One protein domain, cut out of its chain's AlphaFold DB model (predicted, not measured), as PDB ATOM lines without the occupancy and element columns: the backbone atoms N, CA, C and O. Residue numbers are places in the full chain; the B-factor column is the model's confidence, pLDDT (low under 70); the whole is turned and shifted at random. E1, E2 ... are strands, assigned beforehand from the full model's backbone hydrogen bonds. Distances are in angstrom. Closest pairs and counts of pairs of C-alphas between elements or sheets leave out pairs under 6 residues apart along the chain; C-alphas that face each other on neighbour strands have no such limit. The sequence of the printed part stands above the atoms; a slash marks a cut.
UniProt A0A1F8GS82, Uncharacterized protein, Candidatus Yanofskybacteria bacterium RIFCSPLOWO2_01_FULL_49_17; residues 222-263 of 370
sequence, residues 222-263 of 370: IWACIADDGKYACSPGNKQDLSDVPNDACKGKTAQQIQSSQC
ATOM      1  N   ILE A 222      35.842  43.910 -38.807       73.44
ATOM      2  CA  ILE A 222      37.104  44.245 -39.472       73.44
ATOM      3  C   ILE A 222      37.590  43.092 -40.350       73.44
ATOM      4  O   ILE A 222      37.452  41.921 -39.985       73.44
ATOM      5  N   TRP A 223      38.175  43.424 -41.499       80.31
ATOM      6  CA  TRP A 223      38.872  42.465 -42.350       80.31
ATOM      7  C   TRP A 223      40.208  42.054 -41.732       80.31
ATOM      8  O   TRP A 223      41.036  42.892 -41.377       80.31
ATOM      9  N   ALA A 224      40.421  40.749 -41.613       82.81
ATOM     10  CA  ALA A 224      41.627  40.150 -41.063       82.81
ATOM     11  C   ALA A 224      41.992  38.861 -41.810       82.81
ATOM     12  O   ALA A 224      41.169  38.287 -42.525       82.81
ATOM     13  N   CYS A 225      43.211  38.376 -41.601       86.19
ATOM     14  CA  CYS A 225      43.598  37.003 -41.912       86.19
ATOM     15  C   CYS A 225      44.151  36.305 -40.665       86.19
ATOM     16  O   CYS A 225      44.447  36.947 -39.657       86.19
ATOM     17  N   ILE A 226      44.331  34.988 -40.753       84.94
ATOM     18  CA  ILE A 226      45.133  34.232 -39.789       84.94
ATOM     19  C   ILE A 226      46.593  34.289 -40.256       84.94
ATOM     20  O   ILE A 226      46.922  33.750 -41.316       84.94
ATOM     21  N   ALA A 227      47.441  34.967 -39.484       81.12
ATOM     22  CA  ALA A 227      48.877  35.053 -39.727       81.12
ATOM     23  C   ALA A 227      49.584  33.724 -39.396       81.12
ATOM     24  O   ALA A 227      48.985  32.797 -38.847       81.12
ATOM     25  N   ASP A 228      50.871  33.616 -39.729       76.75
ATOM     26  CA  ASP A 228      51.649  32.381 -39.529       76.75
ATOM     27  C   ASP A 228      51.835  31.996 -38.050       76.75
ATOM     28  O   ASP A 228      52.103  30.838 -37.740       76.75
ATOM     29  N   ASP A 229      51.630  32.937 -37.125       74.75
ATOM     30  CA  ASP A 229      51.599  32.694 -35.679       74.75
ATOM     31  C   ASP A 229      50.227  32.206 -35.166       74.75
ATOM     32  O   ASP A 229      50.025  32.061 -33.958       74.75
ATOM     33  N   GLY A 230      49.277  31.957 -36.075       74.88
ATOM     34  CA  GLY A 230      47.923  31.500 -35.770       74.88
ATOM     35  C   GLY A 230      46.998  32.590 -35.220       74.88
ATOM     36  O   GLY A 230      45.871  32.283 -34.831       74.88
ATOM     37  N   LYS A 231      47.441  33.853 -35.174       79.31
ATOM     38  CA  LYS A 231      46.653  34.978 -34.655       79.31
ATOM     39  C   LYS A 231      45.988  35.774 -35.771       79.31
ATOM     40  O   LYS A 231      46.412  35.748 -36.924       79.31
ATOM     41  N   TYR A 232      44.944  36.523 -35.414       80.38
ATOM     42  CA  TYR A 232      44.278  37.419 -36.353       80.38
ATOM     43  C   TYR A 232      45.092  38.694 -36.580       80.38
ATOM     44  O   TYR A 232      45.199  39.539 -35.685       80.38
ATOM     45  N   ALA A 233      45.626  38.830 -37.793       79.31
ATOM     46  CA  ALA A 233      46.235  40.051 -38.298       79.31
ATOM     47  C   ALA A 233      45.166  40.876 -39.023       79.31
ATOM     48  O   ALA A 233      44.637  40.469 -40.057       79.31
ATOM     49  N   CYS A 234      44.815  42.018 -38.438       78.56
ATOM     50  CA  CYS A 234      43.739  42.874 -38.920       78.56
ATOM     51  C   CYS A 234      44.252  43.973 -39.848       78.56
ATOM     52  O   CYS A 234      45.309  44.553 -39.604       78.56
ATOM     53  N   SER A 235      43.467  44.282 -40.877       75.44
ATOM     54  CA  SER A 235      43.706  45.384 -41.806       75.44
ATOM     55  C   SER A 235      43.516  46.737 -41.105       75.44
ATOM     56  O   SER A 235      42.393  47.060 -40.705       75.44
ATOM     57  N   PRO A 236      44.573  47.563 -40.961       65.38
ATOM     58  CA  PRO A 236      44.483  48.869 -40.304       65.38
ATOM     59  C   PRO A 236      43.518  49.837 -40.994       65.38
ATOM     60  O   PRO A 236      42.921  50.687 -40.338       65.38
ATOM     61  N   GLY A 237      43.363  49.714 -42.310       59.69
ATOM     62  CA  GLY A 237      42.433  50.481 -43.122       59.69
ATOM     63  C   GLY A 237      41.140  49.731 -43.443       59.69
ATOM     64  O   GLY A 237      40.417  50.159 -44.338       59.69
ATOM     65  N   ASN A 238      40.854  48.607 -42.775       72.06
ATOM     66  CA  ASN A 238      39.678  47.759 -42.990       72.06
ATOM     67  C   ASN A 238      39.397  47.420 -44.469       72.06
ATOM     68  O   ASN A 238      38.265  47.511 -44.953       72.06
ATOM     69  N   LYS A 239      40.435  47.045 -45.210       71.62
ATOM     70  CA  LYS A 239      40.349  46.657 -46.613       71.62
ATOM     71  C   LYS A 239      40.177  45.153 -46.755       71.62
ATOM     72  O   LYS A 239      40.889  44.364 -46.138       71.62
ATOM     73  N   GLN A 240      39.283  44.754 -47.652       79.25
ATOM     74  CA  GLN A 240      39.067  43.346 -47.986       79.25
ATOM     75  C   GLN A 240      40.283  42.704 -48.676       79.25
ATOM     76  O   GLN A 240      40.464  41.494 -48.593       79.25
ATOM     77  N   ASP A 241      41.123  43.508 -49.334       78.12
ATOM     78  CA  ASP A 241      42.344  43.046 -50.002       78.12
ATOM     79  C   ASP A 241      43.533  42.846 -49.047       78.12
ATOM     80  O   ASP A 241      44.563  42.324 -49.470       78.12
ATOM     81  N   LEU A 242      43.394  43.247 -47.771       76.31
ATOM     82  CA  LEU A 242      44.416  43.155 -46.720       76.31
ATOM     83  C   LEU A 242      45.779  43.756 -47.116       76.31
ATOM     84  O   LEU A 242      46.808  43.416 -46.533       76.31
ATOM     85  N   SER A 243      45.789  44.667 -48.095       77.19
ATOM     86  CA  SER A 243      46.998  45.271 -48.678       77.19
ATOM     87  C   SER A 243      47.783  46.156 -47.709       77.19
ATOM     88  O   SER A 243      48.921  46.534 -47.966       77.19
ATOM     89  N   ASP A 244      47.151  46.521 -46.604       69.44
ATOM     90  CA  ASP A 244      47.649  47.410 -45.569       69.44
ATOM     91  C   ASP A 244      48.039  46.672 -44.282       69.44
ATOM     92  O   ASP A 244      48.422  47.318 -43.305       69.44
ATOM     93  N   VAL A 245      47.967  45.336 -44.268       74.62
ATOM     94  CA  VAL A 245      48.452  44.532 -43.145       74.62
ATOM     95  C   VAL A 245      49.990  44.539 -43.145       74.62
ATOM     96  O   VAL A 245      50.600  44.107 -44.125       74.62
ATOM     97  N   PRO A 246      50.643  45.001 -42.058       67.19
ATOM     98  CA  PRO A 246      52.100  45.073 -41.986       67.19
ATOM     99  C   PRO A 246      52.790  43.708 -42.120       67.19
ATOM    100  O   PRO A 246      52.227  42.667 -41.780       67.19
ATOM    101  N   ASN A 247      54.062  43.735 -42.528       68.56
ATOM    102  CA  ASN A 247      54.973  42.581 -42.559       68.56
ATOM    103  C   ASN A 247      54.540  41.420 -43.470       68.56
ATOM    104  O   ASN A 247      54.906  40.280 -43.200       68.56
ATOM    105  N   ASP A 248      53.760  41.686 -44.523       75.19
ATOM    106  CA  ASP A 248      53.241  40.654 -45.434       75.19
ATOM    107  C   ASP A 248      52.461  39.533 -44.708       75.19
ATOM    108  O   ASP A 248      52.233  38.463 -45.272       75.19
ATOM    109  N   ALA A 249      51.992  39.774 -43.474       78.69
ATOM    110  CA  ALA A 249      51.416  38.742 -42.609       78.69
ATOM    111  C   ALA A 249      50.161  38.070 -43.201       78.69
ATOM    112  O   ALA A 249      49.815  36.951 -42.824       78.69
ATOM    113  N   CYS A 250      49.497  38.740 -44.151       80.69
ATOM    114  CA  CYS A 250      48.321  38.239 -44.865       80.69
ATOM    115  C   CYS A 250      48.560  37.893 -46.340       80.69
ATOM    116  O   CYS A 250      47.607  37.626 -47.077       80.69
ATOM    117  N   LYS A 251      49.811  37.863 -46.803       81.56
ATOM    118  CA  LYS A 251      50.131  37.593 -48.207       81.56
ATOM    119  C   LYS A 251      49.748  36.163 -48.596       81.56
ATOM    120  O   LYS A 251      50.254  35.194 -48.038       81.56
ATOM    121  N   GLY A 252      48.833  36.031 -49.559       79.25
ATOM    122  CA  GLY A 252      48.321  34.732 -50.020       79.25
ATOM    123  C   GLY A 252      47.365  34.035 -49.043       79.25
ATOM    124  O   GLY A 252      47.014  32.878 -49.265       79.25
ATOM    125  N   LYS A 253      46.940  34.713 -47.970       83.44
ATOM    126  CA  LYS A 253      45.954  34.205 -47.009       83.44
ATOM    127  C   LYS A 253      44.552  34.683 -47.391       83.44
ATOM    128  O   LYS A 253      44.381  35.709 -48.045       83.44
ATOM    129  N   THR A 254      43.534  33.940 -46.969       84.94
ATOM    130  CA  THR A 254      42.134  34.307 -47.217       84.94
ATOM    131  C   THR A 254      41.684  35.403 -46.255       84.94
ATOM    132  O   THR A 254      41.890  35.294 -45.046       84.94
ATOM    133  N   ALA A 255      41.046  36.444 -46.793       85.81
ATOM    134  CA  ALA A 255      40.455  37.511 -45.998       85.81
ATOM    135  C   ALA A 255      39.129  37.077 -45.366       85.81
ATOM    136  O   ALA A 255      38.276  36.481 -46.024       85.81
ATOM    137  N   GLN A 256      38.943  37.417 -44.094       82.56
ATOM    138  CA  GLN A 256      37.743  37.115 -43.322       82.56
ATOM    139  C   GLN A 256      37.333  38.300 -42.447       82.56
ATOM    140  O   GLN A 256      38.181  39.028 -41.935       82.56
ATOM    141  N   GLN A 257      36.025  38.485 -42.262       82.38
ATOM    142  CA  GLN A 257      35.494  39.480 -41.332       82.38
ATOM    143  C   GLN A 257      35.374  38.891 -39.931       82.38
ATOM    144  O   GLN A 257      34.732  37.861 -39.733       82.38
ATOM    145  N   ILE A 258      35.968  39.576 -38.960       76.56
ATOM    146  CA  ILE A 258      35.918  39.217 -37.541       76.56
ATOM    147  C   ILE A 258      35.540  40.433 -36.697       76.56
ATOM    148  O   ILE A 258      35.502  41.560 -37.189       76.56
ATOM    149  N   GLN A 259      35.260  40.217 -35.415       69.94
ATOM    150  CA  GLN A 259      35.034  41.316 -34.475       69.94
ATOM    151  C   GLN A 259      36.354  42.044 -34.185       69.94
ATOM    152  O   GLN A 259      37.368  41.395 -33.928       69.94
ATOM    153  N   SER A 260      36.348  43.383 -34.170       63.78
ATOM    154  CA  SER A 260      37.552  44.210 -33.957       63.78
ATOM    155  C   SER A 260      38.293  43.918 -32.646       63.78
ATOM    156  O   SER A 260      39.503  44.112 -32.555       63.78
ATOM    157  N   SER A 261      37.601  43.366 -31.648       64.50
ATOM    158  CA  SER A 261      38.176  42.932 -30.369       64.50
ATOM    159  C   SER A 261      39.028  41.659 -30.449       64.50
ATOM    160  O   SER A 261      39.684  41.308 -29.473       64.50
ATOM    161  N   GLN A 262      38.991  40.935 -31.570       69.62
ATOM    162  CA  GLN A 262      39.748  39.696 -31.789       69.62
ATOM    163  C   GLN A 262      41.082  39.943 -32.505       69.62
ATOM    164  O   GLN A 262      41.855  39.008 -32.709       69.62
ATOM    165  N   CYS A 263      41.366  41.196 -32.866       68.81
ATOM    166  CA  CYS A 263      42.641  41.595 -33.433       68.81
ATOM    167  C   CYS A 263      43.748  41.447 -32.396       68.81
ATOM    168  O   CYS A 263      43.686  42.026 -31.311       68.81
TER     169      CYS A 263
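What this domain is: This is residues 222 to 263 of the 370 residues of an uncharacterized protein of Candidatus Yanofskybacteria bacterium RIFCSPLOWO2_01_FULL_49_17 (UniProt A0A1F8GS82). Little regular structure is here: a small, staggered sheet of three strands, with the hairpin of E1 and E2 on one side and E3 along the other side of E1. A long loop, residues 235 to 255, swings away from E2 and folds back to E3. The printed part has 42 residues, 12 of them in named elements, with no named helix; the class is all strand, in the antiparallel order E2, E1, E3. It is compact, with a radius of gyration of the C-alphas of 8.6 A and spans of 20 by 19 by 15 A.

Where its parts are: Find C-alpha 222 at (37.104, 44.245, -39.472); from there E1, residues 222 to 226, runs 12.8 A. E2 is residues 232 to 234, and E3, residues 256 to 259, ends at C-alpha 259, (35.034, 41.316, -34.475).

How they stand to each other: Look at inner strand E1: N 225 and O 233 of E2 are 3.0 A apart, and N 224 and O 256 of E3 2.8 A, both within hydrogen-bond range. Edge strands E2 and E3 are apart.

The domain as a whole: The printed part has no cut. The link from E2 to E3 is long; confidence is under 70 at residues 236 to 237, 244, 246 to 247 and 259 to 263.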